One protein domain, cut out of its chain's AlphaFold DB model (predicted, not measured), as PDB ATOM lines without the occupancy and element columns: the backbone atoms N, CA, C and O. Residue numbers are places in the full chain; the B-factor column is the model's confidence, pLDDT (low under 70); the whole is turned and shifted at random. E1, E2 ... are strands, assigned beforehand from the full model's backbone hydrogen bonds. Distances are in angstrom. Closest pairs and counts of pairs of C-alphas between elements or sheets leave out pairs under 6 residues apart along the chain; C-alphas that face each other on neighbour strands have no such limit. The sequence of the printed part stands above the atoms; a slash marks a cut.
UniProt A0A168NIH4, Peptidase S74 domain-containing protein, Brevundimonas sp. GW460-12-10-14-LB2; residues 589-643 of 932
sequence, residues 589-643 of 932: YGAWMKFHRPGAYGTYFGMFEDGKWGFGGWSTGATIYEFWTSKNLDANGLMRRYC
ATOM      1  N   TYR A 589     -48.266  47.188  41.141       75.62
ATOM      2  CA  TYR A 589     -48.035  47.774  42.465       75.62
ATOM      3  C   TYR A 589     -47.143  46.842  43.284       75.62
ATOM      4  O   TYR A 589     -47.374  45.629  43.318       75.62
ATOM      5  N   GLY A 590     -46.138  47.410  43.952       76.50
ATOM      6  CA  GLY A 590     -45.195  46.654  44.776       76.50
ATOM      7  C   GLY A 590     -45.834  45.979  46.000       76.50
ATOM      8  O   GLY A 590     -46.899  46.371  46.484       76.50
ATOM      9  N   ALA A 591     -45.165  44.952  46.517       87.12
ATOM     10  CA  ALA A 591     -45.567  44.201  47.701       87.12
ATOM     11  C   ALA A 591     -44.899  44.789  48.956       87.12
ATOM     12  O   ALA A 591     -43.743  44.484  49.238       87.12
ATOM     13  N   TRP A 592     -45.620  45.627  49.708       85.12
ATOM     14  CA  TRP A 592     -45.063  46.425  50.810       85.12
ATOM     15  C   TRP A 592     -45.706  46.135  52.172       85.12
ATOM     16  O   TRP A 592     -46.930  46.124  52.303       85.12
ATOM     17  N   MET A 593     -44.877  46.007  53.209       86.62
ATOM     18  CA  MET A 593     -45.278  46.100  54.618       86.62
ATOM     19  C   MET A 593     -44.838  47.440  55.220       86.62
ATOM     20  O   MET A 593     -43.854  48.040  54.782       86.62
ATOM     21  N   LYS A 594     -45.574  47.925  56.227       83.06
ATOM     22  CA  LYS A 594     -45.303  49.203  56.902       83.06
ATOM     23  C   LYS A 594     -44.696  48.962  58.278       83.06
ATOM     24  O   LYS A 594     -45.273  48.232  59.079       83.06
ATOM     25  N   PHE A 595     -43.599  49.646  58.579       81.56
ATOM     26  CA  PHE A 595     -43.030  49.717  59.918       81.56
ATOM     27  C   PHE A 595     -43.246  51.122  60.476       81.56
ATOM     28  O   PHE A 595     -42.657  52.092  60.002       81.56
ATOM     29  N   HIS A 596     -44.113  51.240  61.482       79.94
ATOM     30  CA  HIS A 596     -44.413  52.500  62.158       79.94
ATOM     31  C   HIS A 596     -44.091  52.396  63.646       79.94
ATOM     32  O   HIS A 596     -44.425  51.404  64.295       79.94
ATOM     33  N   ARG A 597     -43.506  53.455  64.204       72.88
ATOM     34  CA  ARG A 597     -43.430  53.669  65.647       72.88
ATOM     35  C   ARG A 597     -44.196  54.957  65.965       72.88
ATOM     36  O   ARG A 597     -43.801  55.997  65.446       72.88
ATOM     37  N   PRO A 598     -45.224  54.929  66.834       73.00
ATOM     38  CA  PRO A 598     -45.932  56.140  67.240       73.00
ATOM     39  C   PRO A 598     -44.967  57.237  67.715       73.00
ATOM     40  O   PRO A 598     -44.120  56.996  68.577       73.00
ATOM     41  N   GLY A 599     -45.089  58.431  67.128       74.62
ATOM     42  CA  GLY A 599     -44.234  59.586  67.428       74.62
ATOM     43  C   GLY A 599     -42.874  59.618  66.712       74.62
ATOM     44  O   GLY A 599     -42.064  60.486  67.026       74.62
ATOM     45  N   ALA A 600     -42.608  58.714  65.768       78.94
ATOM     46  CA  ALA A 600     -41.416  58.731  64.918       78.94
ATOM     47  C   ALA A 600     -41.790  58.515  63.443       78.94
ATOM     48  O   ALA A 600     -42.906  58.105  63.129       78.94
ATOM     49  N   TYR A 601     -40.848  58.766  62.532       78.88
ATOM     50  CA  TYR A 601     -41.032  58.418  61.125       78.88
ATOM     51  C   TYR A 601     -41.181  56.900  60.953       78.88
ATOM     52  O   TYR A 601     -40.489  56.116  61.606       78.88
ATOM     53  N   GLY A 602     -42.077  56.498  60.059       80.94
ATOM     54  CA  GLY A 602     -42.250  55.118  59.625       80.94
ATOM     55  C   GLY A 602     -41.782  54.911  58.189       80.94
ATOM     56  O   GLY A 602     -41.808  55.842  57.382       80.94
ATOM     57  N   THR A 603     -41.399  53.675  57.884       86.88
ATOM     58  CA  THR A 603     -40.845  53.243  56.596       86.88
ATOM     59  C   THR A 603     -41.673  52.123  55.976       86.88
ATOM     60  O   THR A 603     -42.417  51.412  56.661       86.88
ATOM     61  N   TYR A 604     -41.521  51.930  54.670       86.75
ATOM     62  CA  TYR A 604     -41.898  50.690  54.004       86.75
ATOM     63  C   TYR A 604     -40.727  49.706  53.976       86.75
ATOM     64  O   TYR A 604     -39.557  50.093  53.961       86.75
ATOM     65  N   PHE A 605     -41.058  48.422  53.937       87.69
ATOM     66  CA  PHE A 605     -40.160  47.340  53.550       87.69
ATOM     67  C   PHE A 605     -40.905  46.437  52.575       87.69
ATOM     68  O   PHE A 605     -42.093  46.183  52.778       87.69
ATOM     69  N   GLY A 606     -40.258  45.959  51.521       86.44
ATOM     70  CA  GLY A 606     -40.958  45.138  50.541       86.44
ATOM     71  C   GLY A 606     -40.274  45.058  49.194       86.44
ATOM     72  O   GLY A 606     -39.078  45.320  49.080       86.44
ATOM     73  N   MET A 607     -41.058  44.685  48.186       84.19
ATOM     74  CA  MET A 607     -40.613  44.528  46.809       84.19
ATOM     75  C   MET A 607     -41.303  45.554  45.905       84.19
ATOM     76  O   MET A 607     -42.527  45.678  45.926       84.19
ATOM     77  N   PHE A 608     -40.523  46.274  45.106       77.75
ATOM     78  CA  PHE A 608     -40.995  47.207  44.089       77.75
ATOM     79  C   PHE A 608     -41.679  46.486  42.915       77.75
ATOM     80  O   PHE A 608     -41.604  45.268  42.756       77.75
ATOM     81  N   GLU A 609     -42.322  47.276  42.060       78.62
ATOM     82  CA  GLU A 609     -43.008  46.844  40.833       78.62
ATOM     83  C   GLU A 609     -42.061  46.195  39.811       78.62
ATOM     84  O   GLU A 609     -42.469  45.303  39.071       78.62
ATOM     85  N   ASP A 610     -40.787  46.595  39.816       69.62
ATOM     86  CA  ASP A 610     -39.709  46.054  38.979       69.62
ATOM     87  C   ASP A 610     -38.993  44.831  39.600       69.62
ATOM     88  O   ASP A 610     -38.007  44.332  39.052       69.62
ATOM     89  N   GLY A 611     -39.480  44.333  40.744       70.44
ATOM     90  CA  GLY A 611     -38.935  43.163  41.438       70.44
ATOM     91  C   GLY A 611     -37.703  43.429  42.314       70.44
ATOM     92  O   GLY A 611     -37.152  42.480  42.881       70.44
ATOM     93  N   LYS A 612     -37.254  44.682  42.465       76.38
ATOM     94  CA  LYS A 612     -36.245  45.048  43.477       76.38
ATOM     95  C   LYS A 612     -36.800  44.899  44.889       76.38
ATOM     96  O   LYS A 612     -37.982  45.133  45.107       76.38
ATOM     97  N   TRP A 613     -35.946  44.642  45.874       83.38
ATOM     98  CA  TRP A 613     -36.307  44.787  47.290       83.38
ATOM     99  C   TRP A 613     -35.935  46.180  47.812       83.38
ATOM    100  O   TRP A 613     -34.976  46.770  47.324       83.38
ATOM    101  N   GLY A 614     -36.664  46.717  48.792       83.69
ATOM    102  CA  GLY A 614     -36.462  48.079  49.294       83.69
ATOM    103  C   GLY A 614     -36.812  48.283  50.769       83.69
ATOM    104  O   GLY A 614     -37.712  47.627  51.296       83.69
ATOM    105  N   PHE A 615     -36.123  49.225  51.422       86.31
ATOM    106  CA  PHE A 615     -36.431  49.735  52.765       86.31
ATOM    107  C   PHE A 615     -36.376  51.271  52.813       86.31
ATOM    108  O   PHE A 615     -35.331  51.856  52.535       86.31
ATOM    109  N   GLY A 616     -37.470  51.930  53.192       82.44
ATOM    110  CA  GLY A 616     -37.577  53.395  53.264       82.44
ATOM    111  C   GLY A 616     -38.924  53.910  52.758       82.44
ATOM    112  O   GLY A 616     -39.896  53.160  52.717       82.44
ATOM    113  N   GLY A 617     -39.006  55.183  52.374       76.19
ATOM    114  CA  GLY A 617     -40.259  55.786  51.909       76.19
ATOM    115  C   GLY A 617     -41.277  56.073  53.024       76.19
ATOM    116  O   GLY A 617     -41.008  55.902  54.208       76.19
ATOM    117  N   TRP A 618     -42.482  56.503  52.640       78.44
ATOM    118  CA  TRP A 618     -43.528  57.007  53.544       78.44
ATOM    119  C   TRP A 618     -43.106  58.273  54.312       78.44
ATOM    120  O   TRP A 618     -42.746  59.266  53.682       78.44
ATOM    121  N   SER A 619     -43.200  58.297  55.645       76.06
ATOM    122  CA  SER A 619     -42.972  59.520  56.427       76.06
ATOM    123  C   SER A 619     -41.491  59.849  56.633       76.06
ATOM    124  O   SER A 619     -41.193  60.978  57.009       76.06
ATOM    125  N   THR A 620     -40.557  58.951  56.285       70.69
ATOM    126  CA  THR A 620     -39.125  59.298  56.133       70.69
ATOM    127  C   THR A 620     -38.803  60.073  54.845       70.69
ATOM    128  O   THR A 620     -37.638  60.358  54.585       70.69
ATOM    129  N   GLY A 621     -39.798  60.413  54.018       67.06
ATOM    130  CA  GLY A 621     -39.586  61.100  52.740       67.06
ATOM    131  C   GLY A 621     -39.117  60.160  51.624       67.06
ATOM    132  O   GLY A 621     -39.302  58.948  51.702       67.06
ATOM    133  N   ALA A 622     -38.526  60.719  50.565       70.31
ATOM    134  CA  ALA A 622     -38.222  60.000  49.320       70.31
ATOM    135  C   ALA A 622     -37.048  58.998  49.396       70.31
ATOM    136  O   ALA A 622     -36.760  58.319  48.416       70.31
ATOM    137  N   THR A 623     -36.347  58.895  50.529       72.06
ATOM    138  CA  THR A 623     -35.193  57.998  50.678       72.06
ATOM    139  C   THR A 623     -35.637  56.540  50.800       72.06
ATOM    140  O   THR A 623     -36.326  56.177  51.756       72.06
ATOM    141  N   ILE A 624     -35.199  55.696  49.860       77.19
ATOM    142  CA  ILE A 624     -35.362  54.237  49.892       77.19
ATOM    143  C   ILE A 624     -34.003  53.581  49.613       77.19
ATOM    144  O   ILE A 624     -33.295  53.976  48.690       77.19
ATOM    145  N   TYR A 625     -33.639  52.585  50.417       76.75
ATOM    146  CA  TYR A 625     -32.468  51.734  50.220       76.75
ATOM    147  C   TYR A 625     -32.882  50.479  49.450       76.75
ATOM    148  O   TYR A 625     -33.677  49.690  49.962       76.75
ATOM    149  N   GLU A 626     -32.363  50.299  48.235       77.50
ATOM    150  CA  GLU A 626     -32.738  49.201  47.334       77.50
ATOM    151  C   GLU A 626     -31.724  48.039  47.353       77.50
ATOM    152  O   GLU A 626     -30.516  48.241  47.486       77.50
ATOM    153  N   PHE A 627     -32.211  46.812  47.159       71.06
ATOM    154  CA  PHE A 627     -31.425  45.587  47.004       71.06
ATOM    155  C   PHE A 627     -31.805  44.885  45.687       71.06
ATOM    156  O   PHE A 627     -32.936  44.423  45.512       71.06
ATOM    157  N   TRP A 628     -30.844  44.759  44.764       66.81
ATOM    158  CA  TRP A 628     -31.009  44.011  43.510       66.81
ATOM    159  C   TRP A 628     -30.677  42.525  43.686       66.81
ATOM    160  O   TRP A 628     -29.531  42.171  43.968       66.81
ATOM    161  N   THR A 629     -31.648  41.647  43.429       64.44
ATOM    162  CA  THR A 629     -31.479  40.182  43.515       64.44
ATOM    163  C   THR A 629     -31.564  39.466  42.161       64.44
ATOM    164  O   THR A 629     -30.975  38.401  42.015       64.44
ATOM    165  N   SER A 630     -32.223  40.045  41.150       54.19
ATOM    166  CA  SER A 630     -32.539  39.379  39.869       54.19
ATOM    167  C   SER A 630     -31.587  39.664  38.695       54.19
ATOM    168  O   SER A 630     -31.682  38.990  37.674       54.19
ATOM    169  N   LYS A 631     -30.659  40.628  38.813       53.75
ATOM    170  CA  LYS A 631     -29.660  40.967  37.767       53.75
ATOM    171  C   LYS A 631     -28.193  40.769  38.179       53.75
ATOM    172  O   LYS A 631     -27.296  41.036  37.390       53.75
ATOM    173  N   ASN A 632     -27.944  40.311  39.406       53.97
ATOM    174  CA  ASN A 632     -26.612  40.331  40.018       53.97
ATOM    175  C   ASN A 632     -25.839  39.005  39.954       53.97
ATOM    176  O   ASN A 632     -24.738  38.955  40.491       53.97
ATOM    177  N   LEU A 633     -26.361  37.948  39.324       56.62
ATOM    178  CA  LEU A 633     -25.648  36.681  39.129       56.62
ATOM    179  C   LEU A 633     -25.758  36.235  37.669       56.62
ATOM    180  O   LEU A 633     -26.845  36.279  37.094       56.62
ATOM    181  N   ASP A 634     -24.644  35.810  37.074       56.28
ATOM    182  CA  ASP A 634     -24.662  35.136  35.773       56.28
ATOM    183  C   ASP A 634     -25.061  33.650  35.904       56.28
ATOM    184  O   ASP A 634     -25.277  33.136  37.005       56.28
ATOM    185  N   ALA A 635     -25.135  32.933  34.778       51.50
ATOM    186  CA  ALA A 635     -25.483  31.507  34.748       51.50
ATOM    187  C   ALA A 635     -24.513  30.596  35.535       51.50
ATOM    188  O   ALA A 635     -24.827  29.429  35.762       51.50
ATOM    189  N   ASN A 636     -23.356  31.115  35.966       52.34
ATOM    190  CA  ASN A 636     -22.349  30.407  36.757       52.34
ATOM    191  C   ASN A 636     -22.336  30.844  38.236       52.34
ATOM    192  O   ASN A 636     -21.483  30.387  38.999       52.34
ATOM    193  N   GLY A 637     -23.258  31.719  38.656       46.25
ATOM    194  CA  GLY A 637     -23.353  32.202  40.034       46.25
ATOM    195  C   GLY A 637     -22.286  33.233  40.420       46.25
ATOM    196  O   GLY A 637     -22.005  33.393  41.609       46.25
ATOM    197  N   LEU A 638     -21.681  33.930  39.452       48.16
ATOM    198  CA  LEU A 638     -20.714  35.000  39.717       48.16
ATOM    199  C   LEU A 638     -21.406  36.364  39.807       48.16
ATOM    200  O   LEU A 638     -22.297  36.665  39.015       48.16
ATOM    201  N   MET A 639     -20.970  37.208  40.754       50.81
ATOM    202  CA  MET A 639     -21.554  38.538  40.968       50.81
ATOM    203  C   MET A 639     -21.297  39.485  39.790       50.81
ATOM    204  O   MET A 639     -20.276  40.174  39.740       50.81
ATOM    205  N   ARG A 640     -22.256  39.561  38.865       50.91
ATOM    206  CA  ARG A 640     -22.199  40.424  37.682       50.91
ATOM    207  C   ARG A 640     -22.682  41.831  38.039       50.91
ATOM    208  O   ARG A 640     -23.824  42.193  37.775       50.91
ATOM    209  N   ARG A 641     -21.805  42.633  38.654       55.47
ATOM    210  CA  ARG A 641     -22.039  44.080  38.780       55.47
ATOM    211  C   ARG A 641     -21.925  44.728  37.403       55.47
ATOM    212  O   ARG A 641     -20.825  45.033  36.953       55.47
ATOM    213  N   TYR A 642     -23.073  44.977  36.790       46.59
ATOM    214  CA  TYR A 642     -23.231  46.004  35.772       46.59
ATOM    215  C   TYR A 642     -22.973  47.369  36.421       46.59
ATOM    216  O   TYR A 642     -23.840  47.947  37.073       46.59
ATOM    217  N   CYS A 643     -21.726  47.832  36.334       50.91
ATOM    218  CA  CYS A 643     -21.375  49.217  36.615       50.91
ATOM    219  C   CYS A 643     -21.485  49.965  35.283       50.91
ATOM    220  O   CYS A 643     -20.472  50.283  34.672       50.91
TER     221      CYS A 643
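Overview. This is residues 589 to 643 of the 932 residues of the protein "Peptidase S74 domain-containing protein" of Brevundimonas sp. GW460-12-10-14-LB2 (UniProt A0A168NIH4). With little regular structure, this is one small antiparallel sheet of four strands, E1 to E4, and a tail, residues 628 to 643, leading away from E4. The 55 printed residues hold four named strands, 18 residues, and no named helix. The all-strand sheet is a meander, each strand the antiparallel neighbour of the one before, in the order E1 E2 E3 E4. The whole is loose, with a radius of gyration of the C-alphas of 14.2 A and spans of 47 by 21 by 15 A.

Arrangement. E2, residues 603 to 607, and E3, residues 613 to 616, are inner strands at 172 degrees; N 604 and O 616 are 2.8 A apart. E1, residues 591 to 595, is an edge strand beside E2, with N 593 and O 605 at 2.8 A. E4, residues 624 to 627, is the other edge strand, beside E3, with N 615 and O 625 at 2.9 A. E1 and E4 are apart.

Along the chain. E1 begins at C-alpha 591 (-45.567, 44.201, 47.701) and measures 13.6 A, E2 13.1 A, E3 10.6 A. E4, 9.9 A, ends at C-alpha 627 (-31.425, 45.587, 47.004).

Size, cuts and confidence. The C-alphas farthest apart, Gly 599 and Asn 636, are 47.7 A apart. The printed part has no cut and no long link. The model's pLDDT is under 70 at residue 621 and residues 628 to 643, among others.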